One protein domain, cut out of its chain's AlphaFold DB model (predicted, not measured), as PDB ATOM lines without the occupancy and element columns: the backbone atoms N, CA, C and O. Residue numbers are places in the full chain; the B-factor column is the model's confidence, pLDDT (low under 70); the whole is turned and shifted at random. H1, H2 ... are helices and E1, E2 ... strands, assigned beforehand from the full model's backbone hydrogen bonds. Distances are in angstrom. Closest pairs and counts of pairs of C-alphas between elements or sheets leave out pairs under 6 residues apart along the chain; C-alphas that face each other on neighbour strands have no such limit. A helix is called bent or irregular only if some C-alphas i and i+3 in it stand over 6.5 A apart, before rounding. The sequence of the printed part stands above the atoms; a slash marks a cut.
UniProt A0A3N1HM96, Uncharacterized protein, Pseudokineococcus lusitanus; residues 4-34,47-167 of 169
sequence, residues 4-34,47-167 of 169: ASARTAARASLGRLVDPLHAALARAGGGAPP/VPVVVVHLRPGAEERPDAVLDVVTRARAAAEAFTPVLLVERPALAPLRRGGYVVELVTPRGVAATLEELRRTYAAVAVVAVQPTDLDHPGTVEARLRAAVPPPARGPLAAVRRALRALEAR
ATOM      1  N   ALA A   4      59.278 -25.503 -22.445       62.72
ATOM      2  CA  ALA A   4      58.469 -26.258 -23.405       62.72
ATOM      3  C   ALA A   4      57.914 -27.566 -22.808       62.72
ATOM      4  O   ALA A   4      56.764 -27.933 -23.062       62.72
ATOM      5  N   SER A   5      58.701 -28.239 -21.963       63.88
ATOM      6  CA  SER A   5      58.271 -29.440 -21.236       63.88
ATOM      7  C   SER A   5      57.215 -29.101 -20.176       63.88
ATOM      8  O   SER A   5      56.161 -29.737 -20.138       63.88
ATOM      9  N   ALA A   6      57.421 -28.020 -19.413       61.66
ATOM     10  CA  ALA A   6      56.433 -27.510 -18.457       61.66
ATOM     11  C   ALA A   6      55.106 -27.128 -19.143       61.66
ATOM     12  O   ALA A   6      54.025 -27.456 -18.656       61.66
ATOM     13  N   ARG A   7      55.190 -26.496 -20.320       63.84
ATOM     14  CA  ARG A   7      54.038 -26.120 -21.152       63.84
ATOM     15  C   ARG A   7      53.241 -27.327 -21.645       63.84
ATOM     16  O   ARG A   7      52.012 -27.294 -21.629       63.84
ATOM     17  N   THR A   8      53.926 -28.386 -22.063       66.25
ATOM     18  CA  THR A   8      53.288 -29.613 -22.559       66.25
ATOM     19  C   THR A   8      52.592 -30.370 -21.428       66.25
ATOM     20  O   THR A   8      51.430 -30.744 -21.570       66.25
ATOM     21  N   ALA A   9      53.251 -30.508 -20.273       65.69
ATOM     22  CA  ALA A   9      52.675 -31.151 -19.093       65.69
ATOM     23  C   ALA A   9      51.438 -30.401 -18.566       65.69
ATOM     24  O   ALA A   9      50.409 -31.015 -18.282       65.69
ATOM     25  N   ALA A  10      51.498 -29.067 -18.510       64.25
ATOM     26  CA  ALA A  10      50.363 -28.241 -18.110       64.25
ATOM     27  C   ALA A  10      49.192 -28.353 -19.101       64.25
ATOM     28  O   ALA A  10      48.057 -28.554 -18.676       64.25
ATOM     29  N   ARG A  11      49.445 -28.318 -20.418       66.06
ATOM     30  CA  ARG A  11      48.393 -28.490 -21.435       66.06
ATOM     31  C   ARG A  11      47.746 -29.875 -21.371       66.06
ATOM     32  O   ARG A  11      46.531 -29.965 -21.504       66.06
ATOM     33  N   ALA A  12      48.526 -30.928 -21.131       68.94
ATOM     34  CA  ALA A  12      48.003 -32.280 -20.946       68.94
ATOM     35  C   ALA A  12      47.125 -32.385 -19.688       68.94
ATOM     36  O   ALA A  12      46.032 -32.944 -19.744       68.94
ATOM     37  N   SER A  13      47.555 -31.792 -18.568       66.94
ATOM     38  CA  SER A  13      46.755 -31.779 -17.338       66.94
ATOM     39  C   SER A  13      45.459 -30.984 -17.488       66.94
ATOM     40  O   SER A  13      44.419 -31.407 -16.997       66.94
ATOM     41  N   LEU A  14      45.501 -29.871 -18.219       68.31
ATOM     42  CA  LEU A  14      44.317 -29.076 -18.522       68.31
ATOM     43  C   LEU A  14      43.394 -29.771 -19.514       68.31
ATOM     44  O   LEU A  14      42.192 -29.693 -19.330       68.31
ATOM     45  N   GLY A  15      43.912 -30.493 -20.510       67.88
ATOM     46  CA  GLY A  15      43.092 -31.337 -21.386       67.88
ATOM     47  C   GLY A  15      42.265 -32.348 -20.587       67.88
ATOM     48  O   GLY A  15      41.060 -32.458 -20.800       67.88
ATOM     49  N   ARG A  16      42.872 -32.974 -19.565       72.06
ATOM     50  CA  ARG A  16      42.170 -33.881 -18.633       72.06
ATOM     51  C   ARG A  16      41.059 -33.215 -17.821       72.06
ATOM     52  O   ARG A  16      40.164 -33.910 -17.366       72.06
ATOM     53  N   LEU A  17      41.104 -31.899 -17.630       68.56
ATOM     54  CA  LEU A  17      40.063 -31.143 -16.929       68.56
ATOM     55  C   LEU A  17      39.016 -30.586 -17.906       68.56
ATOM     56  O   LEU A  17      37.816 -30.633 -17.654       68.56
ATOM     57  N   VAL A  18      39.480 -30.069 -19.040       69.38
ATOM     58  CA  VAL A  18      38.695 -29.342 -20.037       69.38
ATOM     59  C   VAL A  18      37.821 -30.291 -20.841       69.38
ATOM     60  O   VAL A  18      36.646 -29.985 -21.008       69.38
ATOM     61  N   ASP A  19      38.343 -31.417 -21.330       71.31
ATOM     62  CA  ASP A  19      37.584 -32.296 -22.229       71.31
ATOM     63  C   ASP A  19      36.415 -33.010 -21.514       71.31
ATOM     64  O   ASP A  19      35.298 -32.992 -22.046       71.31
ATOM     65  N   PRO A  20      36.577 -33.548 -20.284       69.06
ATOM     66  CA  PRO A  20      35.457 -34.113 -19.528       69.06
ATOM     67  C   PRO A  20      34.428 -33.061 -19.108       69.06
ATOM     68  O   PRO A  20      33.224 -33.314 -19.190       69.06
ATOM     69  N   LEU A  21      34.881 -31.859 -18.732       66.81
ATOM     70  CA  LEU A  21      33.996 -30.736 -18.426       66.81
ATOM     71  C   LEU A  21      33.190 -30.297 -19.645       66.81
ATOM     72  O   LEU A  21      31.983 -30.105 -19.530       66.81
ATOM     73  N   HIS A  22      33.816 -30.227 -20.823       65.94
ATOM     74  CA  HIS A  22      33.109 -29.972 -22.077       65.94
ATOM     75  C   HIS A  22      31.997 -30.987 -22.301       65.94
ATOM     76  O   HIS A  22      30.852 -30.615 -22.534       65.94
ATOM     77  N   ALA A  23      32.338 -32.274 -22.220       66.38
ATOM     78  CA  ALA A  23      31.412 -33.356 -22.504       66.38
ATOM     79  C   ALA A  23      30.266 -33.409 -21.483       66.38
ATOM     80  O   ALA A  23      29.130 -33.723 -21.838       66.38
ATOM     81  N   ALA A  24      30.531 -33.103 -20.211       64.81
ATOM     82  CA  ALA A  24      29.503 -33.001 -19.180       64.81
ATOM     83  C   ALA A  24      28.565 -31.809 -19.425       64.81
ATOM     84  O   ALA A  24      27.346 -31.971 -19.386       64.81
ATOM     85  N   LEU A  25      29.113 -30.633 -19.744       62.38
ATOM     86  CA  LEU A  25      28.331 -29.416 -19.982       62.38
ATOM     87  C   LEU A  25      27.509 -29.484 -21.277       62.38
ATOM     88  O   LEU A  25      26.345 -29.078 -21.274       62.38
ATOM     89  N   ALA A  26      28.073 -30.051 -22.347       62.41
ATOM     90  CA  ALA A  26      27.377 -30.282 -23.611       62.41
ATOM     91  C   ALA A  26      26.193 -31.250 -23.443       62.41
ATOM     92  O   ALA A  26      25.108 -30.997 -23.963       62.41
ATOM     93  N   ARG A  27      26.362 -32.330 -22.658       64.12
ATOM     94  CA  ARG A  27      25.265 -33.258 -22.315       64.12
ATOM     95  C   ARG A  27      24.199 -32.609 -21.438       64.12
ATOM     96  O   ARG A  27      23.020 -32.897 -21.598       64.12
ATOM     97  N   ALA A  28      24.596 -31.709 -20.544       56.81
ATOM     98  CA  ALA A  28      23.694 -30.983 -19.654       56.81
ATOM     99  C   ALA A  28      22.968 -29.802 -20.340       56.81
ATOM    100  O   ALA A  28      22.597 -28.837 -19.663       56.81
ATOM    101  N   GLY A  29      22.816 -29.837 -21.672       49.88
ATOM    102  CA  GLY A  29      22.059 -28.855 -22.453       49.88
ATOM    103  C   GLY A  29      22.613 -27.431 -22.388       49.88
ATOM    104  O   GLY A  29      21.878 -26.474 -22.623       49.88
ATOM    105  N   GLY A  30      23.886 -27.260 -22.016       49.62
ATOM    106  CA  GLY A  30      24.537 -25.958 -22.051       49.62
ATOM    107  C   GLY A  30      24.689 -25.500 -23.493       49.62
ATOM    108  O   GLY A  30      25.504 -26.052 -24.229       49.62
ATOM    109  N   GLY A  31      23.913 -24.491 -23.894       45.22
ATOM    110  CA  GLY A  31      24.197 -23.750 -25.118       45.22
ATOM    111  C   GLY A  31      25.650 -23.264 -25.117       45.22
ATOM    112  O   GLY A  31      26.260 -23.101 -24.054       45.22
ATOM    113  N   ALA A  32      26.212 -23.053 -26.310       43.19
ATOM    114  CA  ALA A  32      27.523 -22.428 -26.472       43.19
ATOM    115  C   ALA A  32      27.641 -21.204 -25.544       43.19
ATOM    116  O   ALA A  32      26.636 -20.519 -25.323       43.19
ATOM    117  N   PRO A  33      28.833 -20.924 -24.979       46.03
ATOM    118  CA  PRO A  33      28.936 -19.812 -24.057       46.03
ATOM    119  C   PRO A  33      28.564 -18.569 -24.874       46.03
ATOM    120  O   PRO A  33      29.004 -18.464 -26.026       46.03
ATOM    121  N   PRO A  34      27.723 -17.662 -24.354       41.94
ATOM    122  CA  PRO A  34      27.445 -16.412 -25.040       41.94
ATOM    123  C   PRO A  34      28.764 -15.845 -25.553       41.94
ATOM    124  O   PRO A  34      29.727 -15.741 -24.789       41.94
ATOM    125  N   VAL A  47      21.721 -16.506 -19.064       68.94
ATOM    126  CA  VAL A  47      22.408 -17.458 -18.192       68.94
ATOM    127  C   VAL A  47      23.547 -16.728 -17.472       68.94
ATOM    128  O   VAL A  47      24.478 -16.268 -18.141       68.94
ATOM    129  N   PRO A  48      23.519 -16.626 -16.133       78.00
ATOM    130  CA  PRO A  48      24.535 -15.903 -15.376       78.00
ATOM    131  C   PRO A  48      25.916 -16.531 -15.578       78.00
ATOM    132  O   PRO A  48      26.051 -17.755 -15.624       78.00
ATOM    133  N   VAL A  49      26.952 -15.699 -15.695       80.56
ATOM    134  CA  VAL A  49      28.342 -16.169 -15.761       80.56
ATOM    135  C   VAL A  49      28.957 -16.130 -14.369       80.56
ATOM    136  O   VAL A  49      28.971 -15.079 -13.727       80.56
ATOM    137  N   VAL A  50      29.508 -17.256 -13.917       85.88
ATOM    138  CA  VAL A  50      30.240 -17.355 -12.647       85.88
ATOM    139  C   VAL A  50      31.688 -17.705 -12.949       85.88
ATOM    140  O   VAL A  50      31.968 -18.719 -13.591       85.88
ATOM    141  N   VAL A  51      32.620 -16.880 -12.475       87.69
ATOM    142  CA  VAL A  51      34.046 -17.207 -12.548       87.69
ATOM    143  C   VAL A  51      34.384 -18.135 -11.387       87.69
ATOM    144  O   VAL A  51      34.260 -17.757 -10.225       87.69
ATOM    145  N   VAL A  52      34.816 -19.351 -11.691       90.19
ATOM    146  CA  VAL A  52      35.278 -20.334 -10.713       90.19
ATOM    147  C   VAL A  52      36.798 -20.288 -10.699       90.19
ATOM    148  O   VAL A  52      37.465 -20.720 -11.636       90.19
ATOM    149  N   HIS A  53      37.347 -19.716  -9.642       91.56
ATOM    150  CA  HIS A  53      38.775 -19.539  -9.481       91.56
ATOM    151  C   HIS A  53      39.376 -20.738  -8.741       91.56
ATOM    152  O   HIS A  53      39.246 -20.851  -7.524       91.56
ATOM    153  N   LEU A  54      40.019 -21.639  -9.482       89.56
ATOM    154  CA  LEU A  54      40.719 -22.799  -8.942       89.56
ATOM    155  C   LEU A  54      42.082 -22.366  -8.414       89.56
ATOM    156  O   LEU A  54      42.964 -21.946  -9.170       89.56
ATOM    157  N   ARG A  55      42.235 -22.468  -7.097       87.69
ATOM    158  CA  ARG A  55      43.490 -22.190  -6.408       87.69
ATOM    159  C   ARG A  55      44.475 -23.335  -6.649       87.69
ATOM    160  O   ARG A  55      44.022 -24.462  -6.861       87.69
ATOM    161  N   PRO A  56      45.795 -23.074  -6.584       84.94
ATOM    162  CA  PRO A  56      46.806 -24.080  -6.892       84.94
ATOM    163  C   PRO A  56      46.561 -25.402  -6.156       84.94
ATOM    164  O   PRO A  56      46.398 -25.414  -4.936       84.94
ATOM    165  N   GLY A  57      46.534 -26.502  -6.910       82.88
ATOM    166  CA  GLY A  57      46.286 -27.858  -6.413       82.88
ATOM    167  C   GLY A  57      44.840 -28.342  -6.582       82.88
ATOM    168  O   GLY A  57      44.603 -29.547  -6.593       82.88
ATOM    169  N   ALA A  58      43.859 -27.452  -6.771       85.25
ATOM    170  CA  ALA A  58      42.470 -27.858  -6.999       85.25
ATOM    171  C   ALA A  58      42.305 -28.491  -8.392       85.25
ATOM    172  O   ALA A  58      41.612 -29.490  -8.568       85.25
ATOM    173  N   GLU A  59      43.011 -27.957  -9.384       80.81
ATOM    174  CA  GLU A  59      43.059 -28.461 -10.756       80.81
ATOM    175  C   GLU A  59      43.738 -29.835 -10.897       80.81
ATOM    176  O   GLU A  59      43.642 -30.457 -11.953       80.81
ATOM    177  N   GLU A  60      44.414 -30.322  -9.849       81.69
ATOM    178  CA  GLU A  60      44.995 -31.673  -9.802       81.69
ATOM    179  C   GLU A  60      43.945 -32.751  -9.518       81.69
ATOM    180  O   GLU A  60      44.207 -33.938  -9.709       81.69
ATOM    181  N   ARG A  61      42.731 -32.342  -9.128       82.44
ATOM    182  CA  ARG A  61      41.574 -33.211  -8.883       82.44
ATOM    183  C   ARG A  61      40.447 -32.886  -9.877       82.44
ATOM    184  O   ARG A  61      39.377 -32.431  -9.462       82.44
ATOM    185  N   PRO A  62      40.663 -33.097 -11.190       76.69
ATOM    186  CA  PRO A  62      39.734 -32.669 -12.236       76.69
ATOM    187  C   PRO A  62      38.334 -33.269 -12.076       76.69
ATOM    188  O   PRO A  62      37.357 -32.558 -12.288       76.69
ATOM    189  N   ASP A  63      38.227 -34.523 -11.628       79.38
ATOM    190  CA  ASP A  63      36.935 -35.187 -11.412       79.38
ATOM    191  C   ASP A  63      36.134 -34.546 -10.272       79.38
ATOM    192  O   ASP A  63      34.925 -34.355 -10.390       79.38
ATOM    193  N   ALA A  64      36.802 -34.145  -9.185       85.88
ATOM    194  CA  ALA A  64      36.149 -33.485  -8.055       85.88
ATOM    195  C   ALA A  64      35.692 -32.064  -8.418       85.88
ATOM    196  O   ALA A  64      34.584 -31.657  -8.078       85.88
ATOM    197  N   VAL A  65      36.521 -31.320  -9.161       85.69
ATOM    198  CA  VAL A  65      36.147 -30.007  -9.710       85.69
ATOM    199  C   VAL A  65      34.946 -30.140 -10.646       85.69
ATOM    200  O   VAL A  65      34.001 -29.354 -10.560       85.69
ATOM    201  N   LEU A  66      34.966 -31.144 -11.526       80.94
ATOM    202  CA  LEU A  66      33.890 -31.420 -12.469       80.94
ATOM    203  C   LEU A  66      32.573 -31.742 -11.759       80.94
ATOM    204  O   LEU A  66      31.542 -31.166 -12.117       80.94
ATOM    205  N   ASP A  67      32.602 -32.638 -10.771       84.06
ATOM    206  CA  ASP A  67      31.413 -33.034 -10.012       84.06
ATOM    207  C   ASP A  67      30.802 -31.825  -9.296       84.06
ATOM    208  O   ASP A  67      29.619 -31.532  -9.475       84.06
ATOM    209  N   VAL A  68      31.621 -31.034  -8.595       88.00
ATOM    210  CA  VAL A  68      31.177 -29.821  -7.894       88.00
ATOM    211  C   VAL A  68      30.541 -28.802  -8.840       88.00
ATOM    212  O   VAL A  68      29.446 -28.308  -8.568       88.00
ATOM    213  N   VAL A  69      31.198 -28.478  -9.958       84.56
ATOM    214  CA  VAL A  69      30.682 -27.487 -10.918       84.56
ATOM    215  C   VAL A  69      29.392 -27.986 -11.573       84.56
ATOM    216  O   VAL A  69      28.445 -27.215 -11.734       84.56
ATOM    217  N   THR A  70      29.324 -29.274 -11.914       80.62
ATOM    218  CA  THR A  70      28.138 -29.881 -12.534       80.62
ATOM    219  C   THR A  70      26.953 -29.903 -11.570       80.62
ATOM    220  O   THR A  70      25.859 -29.474 -11.946       80.62
ATOM    221  N   ARG A  71      27.168 -30.333 -10.320       83.44
ATOM    222  CA  ARG A  71      26.146 -30.344  -9.261       83.44
ATOM    223  C   ARG A  71      25.638 -28.944  -8.955       83.44
ATOM    224  O   ARG A  71      24.433 -28.716  -8.995       83.44
ATOM    225  N   ALA A  72      26.542 -27.984  -8.763       83.62
ATOM    226  CA  ALA A  72      26.174 -26.594  -8.516       83.62
ATOM    227  C   ALA A  72      25.350 -26.002  -9.660       83.62
ATOM    228  O   ALA A  72      24.357 -25.315  -9.429       83.62
ATOM    229  N   ARG A  73      25.736 -26.288 -10.908       80.38
ATOM    230  CA  ARG A  73      25.007 -25.825 -12.089       80.38
ATOM    231  C   ARG A  73      23.604 -26.420 -12.161       80.38
ATOM    232  O   ARG A  73      22.668 -25.690 -12.483       80.38
ATOM    233  N   ALA A  74      23.455 -27.709 -11.861       76.88
ATOM    234  CA  ALA A  74      22.152 -28.366 -11.797       76.88
ATOM    235  C   ALA A  74      21.277 -27.781 -10.672       76.88
ATOM    236  O   ALA A  74      20.103 -27.494 -10.894       76.88
ATOM    237  N   ALA A  75      21.857 -27.532  -9.494       74.00
ATOM    238  CA  ALA A  75      21.163 -26.981  -8.330       74.00
ATOM    239  C   ALA A  75      20.768 -25.498  -8.476       74.00
ATOM    240  O   ALA A  75      19.817 -25.045  -7.838       74.00
ATOM    241  N   ALA A  76      21.499 -24.732  -9.289       69.06
ATOM    242  CA  ALA A  76      21.274 -23.306  -9.521       69.06
ATOM    243  C   ALA A  76      20.413 -23.002 -10.764       69.06
ATOM    244  O   ALA A  76      20.392 -21.860 -11.210       69.06
ATOM    245  N   GLU A  77      19.731 -24.002 -11.340       64.38
ATOM    246  CA  GLU A  77      18.913 -23.844 -12.559       64.38
ATOM    247  C   GLU A  77      19.706 -23.253 -13.757       64.38
ATOM    248  O   GLU A  77      19.169 -22.509 -14.574       64.38
ATOM    249  N   ALA A  78      20.979 -23.666 -13.881       72.50
ATOM    250  CA  ALA A  78      21.967 -23.352 -14.922       72.50
ATOM    251  C   ALA A  78      22.658 -21.966 -14.865       72.50
ATOM    252  O   ALA A  78      22.055 -20.910 -15.019       72.50
ATOM    253  N   PHE A  79      23.995 -21.997 -14.772       78.25
ATOM    254  CA  PHE A  79      24.916 -20.879 -15.014       78.25
ATOM    255  C   PHE A  79      26.021 -21.300 -16.004       78.25
ATOM    256  O   PHE A  79      26.189 -22.491 -16.295       78.25
ATOM    257  N   THR A  80      26.776 -20.329 -16.522       78.75
ATOM    258  CA  THR A  80      27.953 -20.547 -17.379       78.75
ATOM    259  C   THR A  80      29.225 -20.428 -16.531       78.75
ATOM    260  O   THR A  80      29.533 -19.324 -16.072       78.75
ATOM    261  N   PRO A  81      29.970 -21.519 -16.277       80.12
ATOM    262  CA  PRO A  81      31.230 -21.445 -15.547       80.12
ATOM    263  C   PRO A  81      32.352 -20.886 -16.434       80.12
ATOM    264  O   PRO A  81      32.544 -21.322 -17.567       80.12
ATOM    265  N   VAL A  82      33.149 -19.966 -15.896       82.69
ATOM    266  CA  VAL A  82      34.463 -19.589 -16.442       82.69
ATOM    267  C   VAL A  82      35.512 -20.051 -15.446       82.69
ATOM    268  O   VAL A  82      35.567 -19.527 -14.338       82.69
ATOM    269  N   LEU A  83      36.320 -21.046 -15.802       84.69
ATOM    270  CA  LEU A  83      37.343 -21.559 -14.897       84.69
ATOM    271  C   LEU A  83      38.610 -20.716 -15.025       84.69
ATOM    272  O   LEU A  83      39.214 -20.660 -16.093       84.69
ATOM    273  N   LEU A  84      39.034 -20.087 -13.936       85.56
ATOM    274  CA  LEU A  84      40.347 -19.461 -13.838       85.56
ATOM    275  C   LEU A  84      41.271 -20.402 -13.073       85.56
ATOM    276  O   LEU A  84      40.973 -20.742 -11.932       85.56
ATOM    277  N   VAL A  85      42.383 -20.807 -13.680       83.75
ATOM    278  CA  VAL A  85      43.342 -21.739 -13.077       83.75
ATOM    279  C   VAL A  85      44.687 -21.039 -12.883       83.75
ATOM    280  O   VAL A  85      45.290 -20.551 -13.844       83.75
ATOM    281  N   GLU A  86      45.172 -21.000 -11.640       80.06
ATOM    282  CA  GLU A  86      46.471 -20.412 -11.289       80.06
ATOM    283  C   GLU A  86      47.636 -21.334 -11.704       80.06
ATOM    284  O   GLU A  86      48.121 -22.160 -10.931       80.06
ATOM    285  N   ARG A  87      48.122 -21.199 -12.942       70.88
ATOM    286  CA  ARG A  87      49.282 -21.936 -13.477       70.88
ATOM    287  C   ARG A  87      50.137 -21.005 -14.349       70.88
ATOM    288  O   ARG A  87      49.616 -20.043 -14.912       70.88
ATOM    289  N   PRO A  88      51.450 -21.271 -14.512       65.81
ATOM    290  CA  PRO A  88      52.291 -20.519 -15.445       65.81
ATOM    291  C   PRO A  88      51.617 -20.404 -16.819       65.81
ATOM    292  O   PRO A  88      51.190 -21.416 -17.377       65.81
ATOM    293  N   ALA A  89      51.485 -19.173 -17.320       57.62
ATOM    294  CA  ALA A  89      50.555 -18.838 -18.395       57.62
ATOM    295  C   ALA A  89      50.738 -19.709 -19.648       57.62
ATOM    296  O   ALA A  89      51.817 -19.762 -20.247       57.62
ATOM    297  N   LEU A  90      49.640 -20.334 -20.074       58.12
ATOM    298  CA  LEU A  90      49.434 -20.809 -21.439       58.12
ATOM    299  C   LEU A  90      48.277 -20.010 -22.046       58.12
ATOM    300  O   LEU A  90      47.500 -19.401 -21.320       58.12
ATOM    301  N   ALA A  91      48.156 -20.013 -23.374       58.72
ATOM    302  CA  ALA A  91      47.017 -19.387 -24.041       58.72
ATOM    303  C   ALA A  91      45.677 -19.949 -23.506       58.72
ATOM    304  O   ALA A  91      45.610 -21.155 -23.229       58.72
ATOM    305  N   PRO A  92      44.625 -19.116 -23.390       63.12
ATOM    306  CA  PRO A  92      43.316 -19.557 -22.921       63.12
ATOM    307  C   PRO A  92      42.737 -20.672 -23.788       63.12
ATOM    308  O   PRO A  92      42.889 -20.682 -25.013       63.12
ATOM    309  N   LEU A  93      42.039 -21.606 -23.144       66.00
ATOM    310  CA  LEU A  93      41.336 -22.696 -23.809       66.00
ATOM    311  C   LEU A  93      39.843 -22.368 -23.855       66.00
ATOM    312  O   LEU A  93      39.170 -22.279 -22.829       66.00
ATOM    313  N   ARG A  94      39.324 -22.186 -25.071       66.19
ATOM    314  CA  ARG A  94      37.916 -21.866 -25.333       66.19
ATOM    315  C   ARG A  94      37.222 -23.091 -25.929       66.19
ATOM    316  O   ARG A  94      37.716 -23.659 -26.904       66.19
ATOM    317  N   ARG A  95      36.092 -23.504 -25.353       60.88
ATOM    318  CA  ARG A  95      35.267 -24.635 -25.813       60.88
ATOM    319  C   ARG A  95      33.781 -24.283 -25.685       60.88
ATOM    320  O   ARG A  95      33.425 -23.317 -25.016       60.88
ATOM    321  N   GLY A  96      32.907 -25.025 -26.362       52.69
ATOM    322  CA  GLY A  96      31.467 -24.763 -26.328       52.69
ATOM    323  C   GLY A  96      30.911 -24.838 -24.898       52.69
ATOM    324  O   GLY A  96      30.895 -25.898 -24.295       52.69
ATOM    325  N   GLY A  97      30.476 -23.714 -24.341       57.50
ATOM    326  CA  GLY A  97      29.744 -23.589 -23.082       57.50
ATOM    327  C   GLY A  97      30.562 -23.046 -21.907       57.50
ATOM    328  O   GLY A  97      29.984 -22.850 -20.846       57.50
ATOM    329  N   TYR A  98      31.874 -22.815 -22.053       64.06
ATOM    330  CA  TYR A  98      32.746 -22.334 -20.970       64.06
ATOM    331  C   TYR A  98      34.113 -21.851 -21.486       64.06
ATOM    332  O   TYR A  98      34.522 -22.123 -22.618       64.06
ATOM    333  N   VAL A  99      34.845 -21.134 -20.633       65.44
ATOM    334  CA  VAL A  99      36.213 -20.674 -20.909       65.44
ATOM    335  C   VAL A  99      37.131 -21.106 -19.775       65.44
ATOM    336  O   VAL A  99      36.758 -20.974 -18.611       65.44
ATOM    337  N   VAL A 100      38.320 -21.615 -20.115       71.50
ATOM    338  CA  VAL A 100      39.396 -21.856 -19.150       71.50
ATOM    339  C   VAL A 100      40.530 -20.871 -19.397       71.50
ATOM    340  O   VAL A 100      41.179 -20.891 -20.446       71.50
ATOM    341  N   GLU A 101      40.751 -20.011 -18.415       71.81
ATOM    342  CA  GLU A 101      41.775 -18.973 -18.413       71.81
ATOM    343  C   GLU A 101      42.925 -19.414 -17.511       71.81
ATOM    344  O   GLU A 101      42.716 -19.926 -16.408       71.81
ATOM    345  N   LEU A 102      44.151 -19.235 -17.994       71.44
ATOM    346  CA  LEU A 102      45.362 -19.633 -17.286       71.44
ATOM    347  C   LEU A 102      46.126 -18.389 -16.911       71.44
ATOM    348  O   LEU A 102      46.537 -17.619 -17.778       71.44
ATOM    349  N   VAL A 103      46.331 -18.212 -15.617       71.38
ATOM    350  CA  VAL A 103      46.909 -16.985 -15.097       71.38
ATOM    351  C   VAL A 103      48.094 -17.289 -14.202       71.38
ATOM    352  O   VAL A 103      48.070 -18.200 -13.376       71.38
ATOM    353  N   THR A 104      49.149 -16.492 -14.350       70.12
ATOM    354  CA  THR A 104      50.246 -16.532 -13.382       70.12
ATOM    355  C   THR A 104      49.756 -16.001 -12.031       70.12
ATOM    356  O   THR A 104      48.958 -15.064 -12.017       70.12
ATOM    357  N   PRO A 105      50.270 -16.484 -10.888       70.38
ATOM    358  CA  PRO A 105      49.840 -16.001  -9.571       70.38
ATOM    359  C   PRO A 105      49.911 -14.471  -9.404       70.38
ATOM    360  O   PRO A 105      49.076 -13.870  -8.737       70.38
ATOM    361  N   ARG A 106      50.876 -13.814 -10.066       72.31
ATOM    362  CA  ARG A 106      51.038 -12.348 -10.049       72.31
ATOM    363  C   ARG A 106      49.994 -11.591 -10.880       72.31
ATOM    364  O   ARG A 106      49.834 -10.394 -10.682       72.31
ATOM    365  N   GLY A 107      49.304 -12.264 -11.802       76.75
ATOM    366  CA  GLY A 107      48.295 -11.680 -12.691       76.75
ATOM    367  C   GLY A 107      46.845 -11.938 -12.273       76.75
ATOM    368  O   GLY A 107      45.942 -11.384 -12.888       76.75
ATOM    369  N   VAL A 108      46.607 -12.747 -11.233       81.75
ATOM    370  CA  VAL A 108      45.267 -13.234 -10.851       81.75
ATOM    371  C   VAL A 108      44.263 -12.103 -10.656       81.75
ATOM    372  O   VAL A 108      43.167 -12.167 -11.201       81.75
ATOM    373  N   ALA A 109      44.623 -11.059  -9.904       82.50
ATOM    374  CA  ALA A 109      43.704  -9.961  -9.603       82.50
ATOM    375  C   ALA A 109      43.287  -9.192 -10.868       82.50
ATOM    376  O   ALA A 109      42.097  -8.977 -11.092       82.50
ATOM    377  N   ALA A 110      44.260  -8.850 -11.718       82.31
ATOM    378  CA  ALA A 110      44.015  -8.150 -12.975       82.31
ATOM    379  C   ALA A 110      43.181  -9.004 -13.938       82.31
ATOM    380  O   ALA A 110      42.213  -8.515 -14.515       82.31
ATOM    381  N   THR A 111      43.495 -10.300 -14.050       80.88
ATOM    382  CA  THR A 111      42.711 -11.229 -14.864       80.88
ATOM    383  C   THR A 111      41.301 -11.377 -14.313       80.88
ATOM    384  O   THR A 111      40.359 -11.259 -15.076       80.88
ATOM    385  N   LEU A 112      41.096 -11.549 -13.006       82.88
ATOM    386  CA  LEU A 112      39.749 -11.605 -12.426       82.88
ATOM    387  C   LEU A 112      38.933 -10.347 -12.734       82.88
ATOM    388  O   LEU A 112      37.756 -10.452 -13.075       82.88
ATOM    389  N   GLU A 113      39.536  -9.166 -12.635       82.44
ATOM    390  CA  GLU A 113      38.879  -7.907 -12.985       82.44
ATOM    391  C   GLU A 113      38.539  -7.833 -14.482       82.44
ATOM    392  O   GLU A 113      37.443  -7.411 -14.864       82.44
ATOM    393  N   GLU A 114      39.452  -8.273 -15.344       79.75
ATOM    394  CA  GLU A 114      39.222  -8.397 -16.779       79.75
ATOM    395  C   GLU A 114      38.099  -9.392 -17.085       79.75
ATOM    396  O   GLU A 114      37.185  -9.048 -17.823       79.75
ATOM    397  N   LEU A 115      38.081 -10.580 -16.476       76.12
ATOM    398  CA  LEU A 115      37.022 -11.572 -16.668       76.12
ATOM    399  C   LEU A 115      35.673 -11.034 -16.181       76.12
ATOM    400  O   LEU A 115      34.664 -11.160 -16.874       76.12
ATOM    401  N   ARG A 116      35.634 -10.370 -15.024       78.81
ATOM    402  CA  ARG A 116      34.401  -9.740 -14.531       78.81
ATOM    403  C   ARG A 116      33.852  -8.731 -15.530       78.81
ATOM    404  O   ARG A 116      32.649  -8.736 -15.778       78.81
ATOM    405  N   ARG A 117      34.714  -7.911 -16.138       76.62
ATOM    406  CA  ARG A 117      34.311  -6.949 -17.173       76.62
ATOM    407  C   ARG A 117      33.908  -7.650 -18.468       76.62
ATOM    408  O   ARG A 117      32.811  -7.414 -18.957       76.62
ATOM    409  N   THR A 118      34.750  -8.531 -18.992       73.94
ATOM    410  CA  THR A 118      34.575  -9.223 -20.277       73.94
ATOM    411  C   THR A 118      33.328 -10.094 -20.305       73.94
ATOM    412  O   THR A 118      32.616 -10.101 -21.305       73.94
ATOM    413  N   TYR A 119      33.025 -10.798 -19.215       71.50
ATOM    414  CA  TYR A 119      31.898 -11.729 -19.160       71.50
ATOM    415  C   TYR A 119      30.681 -11.185 -18.413       71.50
ATOM    416  O   TYR A 119      29.691 -11.902 -18.292       71.50
ATOM    417  N   ALA A 120      30.748  -9.954 -17.890       76.25
ATOM    418  CA  ALA A 120      29.758  -9.431 -16.946       76.25
ATOM    419  C   ALA A 120      29.459 -10.453 -15.826       76.25
ATOM    420  O   ALA A 120      28.301 -10.728 -15.507       76.25
ATOM    421  N   ALA A 121      30.514 -11.074 -15.285       78.50
ATOM    422  CA  ALA A 121      30.368 -12.165 -14.331       78.50
ATOM    423  C   ALA A 121      29.644 -11.681 -13.070       78.50
ATOM    424  O   ALA A 121      30.052 -10.690 -12.455       78.50
ATOM    425  N   VAL A 122      28.599 -12.405 -12.671       82.81
ATOM    426  CA  VAL A 122      27.782 -12.056 -11.498       82.81
ATOM    427  C   VAL A 122      28.523 -12.337 -10.194       82.81
ATOM    428  O   VAL A 122      28.254 -11.708  -9.175       82.81
ATOM    429  N   ALA A 123      29.488 -13.257 -10.238       86.44
ATOM    430  CA  ALA A 123      30.274 -13.655  -9.088       86.44
ATOM    431  C   ALA A 123      31.632 -14.241  -9.487       86.44
ATOM    432  O   ALA A 123      31.828 -14.747 -10.596       86.44
ATOM    433  N   VAL A 124      32.545 -14.213  -8.518       88.56
ATOM    434  CA  VAL A 124      33.794 -14.971  -8.520       88.56
ATOM    435  C   VAL A 124      33.774 -15.880  -7.295       88.56
ATOM    436  O   VAL A 124      33.607 -15.392  -6.179       88.56
ATOM    437  N   VAL A 125      33.963 -17.181  -7.486       90.50
ATOM    438  CA  VAL A 125      34.012 -18.169  -6.404       90.50
ATOM    439  C   VAL A 125      35.373 -18.844  -6.409       90.50
ATOM    440  O   VAL A 125      35.723 -19.532  -7.363       90.50
ATOM    441  N   ALA A 126      36.146 -18.638  -5.344       91.19
ATOM    442  CA  ALA A 126      37.429 -19.305  -5.162       91.19
ATOM    443  C   ALA A 126      37.232 -20.719  -4.594       91.19
ATOM    444  O   ALA A 126      36.520 -20.895  -3.603       91.19
ATOM    445  N   VAL A 127      37.892 -21.697  -5.208       90.69
ATOM    446  CA  VAL A 127      37.872 -23.109  -4.819       90.69
ATOM    447  C   VAL A 127      39.287 -23.517  -4.430       90.69
ATOM    448  O   VAL A 127      40.191 -23.525  -5.265       90.69
ATOM    449  N   GLN A 128      39.473 -23.817  -3.149       91.38
ATOM    450  CA  GLN A 128      40.711 -24.366  -2.603       91.38
ATOM    451  C   GLN A 128      40.740 -25.894  -2.771       91.38
ATOM    452  O   GLN A 128      39.678 -26.516  -2.828       91.38
ATOM    453  N   PRO A 129      41.923 -26.535  -2.775       90.25
ATOM    454  CA  PRO A 129      42.020 -27.997  -2.843       90.25
ATOM    455  C   PRO A 129      41.246 -28.708  -1.723       90.25
ATOM    456  O   PRO A 129      40.587 -29.711  -1.980       90.25
ATOM    457  N   THR A 130      41.280 -28.158  -0.506       91.94
ATOM    458  CA  THR A 130      40.567 -28.683   0.672       91.94
ATOM    459  C   THR A 130      39.054 -28.538   0.564       91.94
ATOM    460  O   THR A 130      38.308 -29.276   1.199       91.94
ATOM    461  N   ASP A 131      38.570 -27.601  -0.254       91.38
ATOM    462  CA  ASP A 131      37.134 -27.451  -0.472       91.38
ATOM    463  C   ASP A 131      36.558 -28.642  -1.258       91.38
ATOM    464  O   ASP A 131      35.369 -28.936  -1.153       91.38
ATOM    465  N   LEU A 132      37.397 -29.345  -2.028       88.06
ATOM    466  CA  LEU A 132      37.000 -30.516  -2.813       88.06
ATOM    467  C   LEU A 132      36.745 -31.758  -1.944       88.06
ATOM    468  O   LEU A 132      36.112 -32.700  -2.415       88.06
ATOM    469  N   ASP A 133      37.181 -31.750  -0.681       91.38
ATOM    470  CA  ASP A 133      36.835 -32.776   0.312       91.38
ATOM    471  C   ASP A 133      35.450 -32.533   0.933       91.38
ATOM    472  O   ASP A 133      34.837 -33.432   1.509       91.38
ATOM    473  N   HIS A 134      34.916 -31.320   0.757       90.62
ATOM    474  CA  HIS A 134      33.608 -30.896   1.245       90.62
ATOM    475  C   HIS A 134      32.786 -30.261   0.109       90.62
ATOM    476  O   HIS A 134      32.445 -29.071   0.167       90.62
ATOM    477  N   PRO A 135      32.421 -31.042  -0.926       85.38
ATOM    478  CA  PRO A 135      31.844 -30.518  -2.166       85.38
ATOM    479  C   PRO A 135      30.546 -29.725  -1.953       85.38
ATOM    480  O   PRO A 135      30.316 -28.734  -2.647       85.38
ATOM    481  N   GLY A 136      29.740 -30.081  -0.943       87.06
ATOM    482  CA  GLY A 136      28.506 -29.362  -0.604       87.06
ATOM    483  C   GLY A 136      28.729 -27.892  -0.219       87.06
ATOM    484  O   GLY A 136      27.890 -27.040  -0.509       87.06
ATOM    485  N   THR A 137      29.885 -27.554   0.358       88.00
ATOM    486  CA  THR A 137      30.237 -26.169   0.707       88.00
ATOM    487  C   THR A 137      30.540 -25.339  -0.537       88.00
ATOM    488  O   THR A 137      30.179 -24.162  -0.618       88.00
ATOM    489  N   VAL A 138      31.213 -25.924  -1.530       87.75
ATOM    490  CA  VAL A 138      31.477 -25.242  -2.806       87.75
ATOM    491  C   VAL A 138      30.188 -25.099  -3.604       87.75
ATOM    492  O   VAL A 138      29.916 -24.025  -4.132       87.75
ATOM    493  N   GLU A 139      29.372 -26.152  -3.632       88.38
ATOM    494  CA  GLU A 139      28.065 -26.153  -4.282       88.38
ATOM    495  C   GLU A 139      27.169 -25.031  -3.743       88.38
ATOM    496  O   GLU A 139      26.643 -24.232  -4.518       88.38
ATOM    497  N   ALA A 140      27.065 -24.904  -2.416       87.38
ATOM    498  CA  ALA A 140      26.283 -23.853  -1.775       87.38
ATOM    499  C   ALA A 140      26.794 -22.444  -2.123       87.38
ATOM    500  O   ALA A 140      25.991 -21.556  -2.414       87.38
ATOM    501  N   ARG A 141      28.121 -22.238  -2.151       90.38
ATOM    502  CA  ARG A 141      28.731 -20.954  -2.545       90.38
ATOM    503  C   ARG A 141      28.448 -20.609  -4.005       90.38
ATOM    504  O   ARG A 141      28.076 -19.477  -4.295       90.38
ATOM    505  N   LEU A 142      28.595 -21.575  -4.911       87.06
ATOM    506  CA  LEU A 142      28.291 -21.398  -6.332       87.06
ATOM    507  C   LEU A 142      26.803 -21.115  -6.559       87.06
ATOM    508  O   LEU A 142      26.465 -20.244  -7.352       87.06
ATOM    509  N   ARG A 143      25.915 -21.790  -5.825       84.31
ATOM    510  CA  ARG A 143      24.472 -21.546  -5.891       84.31
ATOM    511  C   ARG A 143      24.101 -20.154  -5.384       84.31
ATOM    512  O   ARG A 143      23.332 -19.463  -6.039       84.31
ATOM    513  N   ALA A 144      24.656 -19.726  -4.250       85.25
ATOM    514  CA  ALA A 144      24.402 -18.398  -3.687       85.25
ATOM    515  C   ALA A 144      24.949 -17.259  -4.569       85.25
ATOM    516  O   ALA A 144      24.425 -16.149  -4.550       85.25
ATOM    517  N   ALA A 145      25.994 -17.543  -5.349       85.25
ATOM    518  CA  ALA A 145      26.586 -16.628  -6.319       85.25
ATOM    519  C   ALA A 145      25.703 -16.379  -7.555       85.25
ATOM    520  O   ALA A 145      25.913 -15.400  -8.273       85.25
ATOM    521  N   VAL A 146      24.734 -17.255  -7.822       81.00
ATOM    522  CA  VAL A 146      23.817 -17.126  -8.951       81.00
ATOM    523  C   VAL A 146      22.573 -16.363  -8.489       81.00
ATOM    524  O   VAL A 146      21.870 -16.837  -7.594       81.00
ATOM    525  N   PRO A 147      22.264 -15.186  -9.070       72.00
ATOM    526  CA  PRO A 147      21.025 -14.497  -8.748       72.00
ATOM    527  C   PRO A 147      19.836 -15.394  -9.116       72.00
ATOM    528  O   PRO A 147      19.889 -16.078 -10.144       72.00
ATOM    529  N   PRO A 148      18.760 -15.404  -8.307       65.19
ATOM    530  CA  PRO A 148      17.582 -16.191  -8.630       65.19
ATOM    531  C   PRO A 148      17.070 -15.784 -10.017       65.19
ATOM    532  O   PRO A 148      17.138 -14.597 -10.364       65.19
ATOM    533  N   PRO A 149      16.550 -16.734 -10.815       60.78
ATOM    534  CA  PRO A 149      16.009 -16.410 -12.125       60.78
ATOM    535  C   PRO A 149      14.982 -15.297 -11.953       60.78
ATOM    536  O   PRO A 149      14.154 -15.361 -11.043       60.78
ATOM    537  N   ALA A 150      15.045 -14.264 -12.796       58.22
ATOM    538  CA  ALA A 150      14.089 -13.168 -12.731       58.22
ATOM    539  C   ALA A 150      12.667 -13.749 -12.834       58.22
ATOM    540  O   ALA A 150      12.248 -14.220 -13.891       58.22
ATOM    541  N   ARG A 151      11.931 -13.778 -11.717       51.69
ATOM    542  CA  ARG A 151      10.541 -14.237 -11.676       51.69
ATOM    543  C   ARG A 151       9.667 -13.020 -11.921       51.69
ATOM    544  O   ARG A 151       9.518 -12.170 -11.051       51.69
ATOM    545  N   GLY A 152       9.141 -12.906 -13.137       49.09
ATOM    546  CA  GLY A 152       8.238 -11.820 -13.487       49.09
ATOM    547  C   GLY A 152       7.775 -11.857 -14.944       49.09
ATOM    548  O   GLY A 152       8.404 -12.525 -15.774       49.09
ATOM    549  N   PRO A 153       6.705 -11.112 -15.275       54.19
ATOM    550  CA  PRO A 153       6.121 -11.073 -16.618       54.19
ATOM    551  C   PRO A 153       7.160 -10.743 -17.695       54.19
ATOM    552  O   PRO A 153       7.185 -11.347 -18.762       54.19
ATOM    553  N   LEU A 154       8.093  -9.844 -17.373       56.56
ATOM    554  CA  LEU A 154       9.140  -9.389 -18.284       56.56
ATOM    555  C   LEU A 154      10.133 -10.500 -18.669       56.56
ATOM    556  O   LEU A 154      10.606 -10.549 -19.802       56.56
ATOM    557  N   ALA A 155      10.435 -11.417 -17.746       56.50
ATOM    558  CA  ALA A 155      11.314 -12.554 -18.006       56.50
ATOM    559  C   ALA A 155      10.621 -13.626 -18.859       56.50
ATOM    560  O   ALA A 155      11.252 -14.214 -19.735       56.50
ATOM    561  N   ALA A 156       9.317 -13.838 -18.654       56.47
ATOM    562  CA  ALA A 156       8.509 -14.709 -19.505       56.47
ATOM    563  C   ALA A 156       8.409 -14.160 -20.938       56.47
ATOM    564  O   ALA A 156       8.607 -14.910 -21.892       56.47
ATOM    565  N   VAL A 157       8.208 -12.846 -21.089       59.84
ATOM    566  CA  VAL A 157       8.189 -12.159 -22.391       59.84
ATOM    567  C   VAL A 157       9.538 -12.276 -23.104       59.84
ATOM    568  O   VAL A 157       9.573 -12.652 -24.270       59.84
ATOM    569  N   ARG A 158      10.663 -12.046 -22.411       59.88
ATOM    570  CA  ARG A 158      12.009 -12.228 -22.993       59.88
ATOM    571  C   ARG A 158      12.264 -13.665 -23.447       59.88
ATOM    572  O   ARG A 158      12.866 -13.877 -24.495       59.88
ATOM    573  N   ARG A 159      11.789 -14.652 -22.681       60.00
ATOM    574  CA  ARG A 159      11.902 -16.075 -23.026       60.00
ATOM    575  C   ARG A 159      11.053 -16.427 -24.255       60.00
ATOM    576  O   ARG A 159      11.525 -17.141 -25.133       60.00
ATOM    577  N   ALA A 160       9.835 -15.889 -24.334       63.91
ATOM    578  CA  ALA A 160       8.922 -16.089 -25.457       63.91
ATOM    579  C   ALA A 160       9.422 -15.427 -26.751       63.91
ATOM    580  O   ALA A 160       9.423 -16.072 -27.796       63.91
ATOM    581  N   LEU A 161       9.905 -14.181 -26.680       63.50
ATOM    582  CA  LEU A 161      10.467 -13.464 -27.831       63.50
ATOM    583  C   LEU A 161      11.666 -14.205 -28.431       63.50
ATOM    584  O   LEU A 161      11.730 -14.373 -29.642       63.50
ATOM    585  N   ARG A 162      12.558 -14.756 -27.603       60.50
ATOM    586  CA  ARG A 162      13.700 -15.540 -28.099       60.50
ATOM    587  C   ARG A 162      13.315 -16.888 -28.692       60.50
ATOM    588  O   ARG A 162      13.917 -17.320 -29.668       60.50
ATOM    589  N   ALA A 163      12.320 -17.561 -28.115       60.31
ATOM    590  CA  ALA A 163      11.778 -18.783 -28.707       60.31
ATOM    591  C   ALA A 163      11.158 -18.512 -30.089       60.31
ATOM    592  O   ALA A 163      11.126 -19.407 -30.930       60.31
ATOM    593  N   LEU A 164      10.688 -17.283 -30.317       63.69
ATOM    594  CA  LEU A 164      10.240 -16.803 -31.616       63.69
ATOM    595  C   LEU A 164      11.430 -16.504 -32.543       63.69
ATOM    596  O   LEU A 164      11.460 -17.014 -33.656       63.69
ATOM    597  N   GLU A 165      12.432 -15.755 -32.072       61.25
ATOM    598  CA  GLU A 165      13.650 -15.412 -32.830       61.25
ATOM    599  C   GLU A 165      14.420 -16.652 -33.301       61.25
ATOM    600  O   GLU A 165      14.856 -16.702 -34.443       61.25
ATOM    601  N   ALA A 166      14.528 -17.694 -32.471       50.34
ATOM    602  CA  ALA A 166      15.196 -18.949 -32.825       50.34
ATOM    603  C   ALA A 166      14.442 -19.795 -33.874       50.34
ATOM    604  O   ALA A 166      14.972 -20.798 -34.350       50.34
ATOM    605  N   ARG A 167      13.192 -19.438 -34.196       64.50
ATOM    606  CA  ARG A 167      12.344 -20.121 -35.190       64.50
ATOM    607  C   ARG A 167      12.189 -19.319 -36.479       64.50
ATOM    608  O   ARG A 167      11.534 -19.804 -37.400       64.50
TER     609      ARG A 167
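What this domain is: This is residues 4 to 34 and 47 to 167 of the 169 residues of an uncharacterized protein of Pseudokineococcus lusitanus (UniProt A0A3N1HM96). A strongly twisted sheet of five strands is the middle of three layers, with H1, H2 and H5 over one face and H3 over the other. From this body an arm sticks out: residues 150 to 167, of which 153 to 165 belong to H6, stand free. The printed part has 152 residues with six named helices and five named strands, in the order H1 E1 H2 E2 E3 E4 H3 E5 H4 H5 H6, of the class mixed, helices and strands. The mixed sheet runs E3 E4 E2 E1 E5, with E3 and E4 antiparallel and the other neighbours parallel. The whole is compact, with a radius of gyration of the C-alphas of 16.0 A, and elongated, spanning 53 by 32 by 30 A.

How they stand to each other: H1, residues 4 to 27, is on the sheet at a height of 8.6 A, over E4, residues 98 to 103. With residues 16 to 25 alone it touches H2, residues 62 to 75, at a shallow tilt of 30 degrees, the same way; their closest C-alphas, of Leu 17 and Pro 62, are 4.9 A apart. H2 lies over E1, residues 49 to 54. E1, H2 and E2, residues 80 to 86, form a strand-helix-strand unit, two parallel neighbour strands joined through a helix, with a right-handed crossover; N 52 and O 82 are 2.8 A apart. E2 also neighbours E4, with N 83 and O 99 2.8 A apart. E3, residues 93 to 95, forms a hairpin with E4, with N 93 and O 100 2.9 A apart. H3, residues 105 to 119, is on the opposite face from H1, over E2 and E1. E4, H3 and E5, residues 123 to 127, form a split unit, E2 and E1 lying between its strands, also right-handed. E5 neighbours E1, with N 53 and O 125 2.8 A apart. H4, residues 129 to 133, only just touches H2, with 3 pairs of C-alphas within 8 A, the closest those of Ala 64 and Leu 132 at 6.1 A. H5, residues 135 to 144, touches H2 at a steep tilt of 43 degrees, with the C-alphas of Ala 72 and Glu 139 closest at 4.7 A. H6, residues 153 to 165, is apart from H5. Every O i to N i+4 pair is within hydrogen-bond range in H2, H5 and H6, against 19 of 20 in H1, 9 of 11 in H3 and 0 of 1 in H4, where 2 of 2 O i to N i+3 pairs are.

Where its parts are: H1 begins at C-alpha 4 (58.469, -26.258, -23.405) and is 34.0 A long. E2 is 19.5 A, H2 19.8 A and H3 20.8 A; H3 is irregular, with C-alphas 106 and 109 7.7 A apart. H6, 18.4 A, ends at C-alpha 165 (13.650, -15.412, -32.830).

The domain as a whole: The C-alphas of Ser 5 and Pro 153, the two farthest apart, are 55.5 A apart. Residues 35 to 46 are not printed, and C-alphas 34 and 47 are 8.6 A apart across the cut. Of the links that are printed whole, none is long. The mean pLDDT of the printed part is 73.2; 64 residues are under 70, among them 20 to 34, 88 to 99 and 148 to 167.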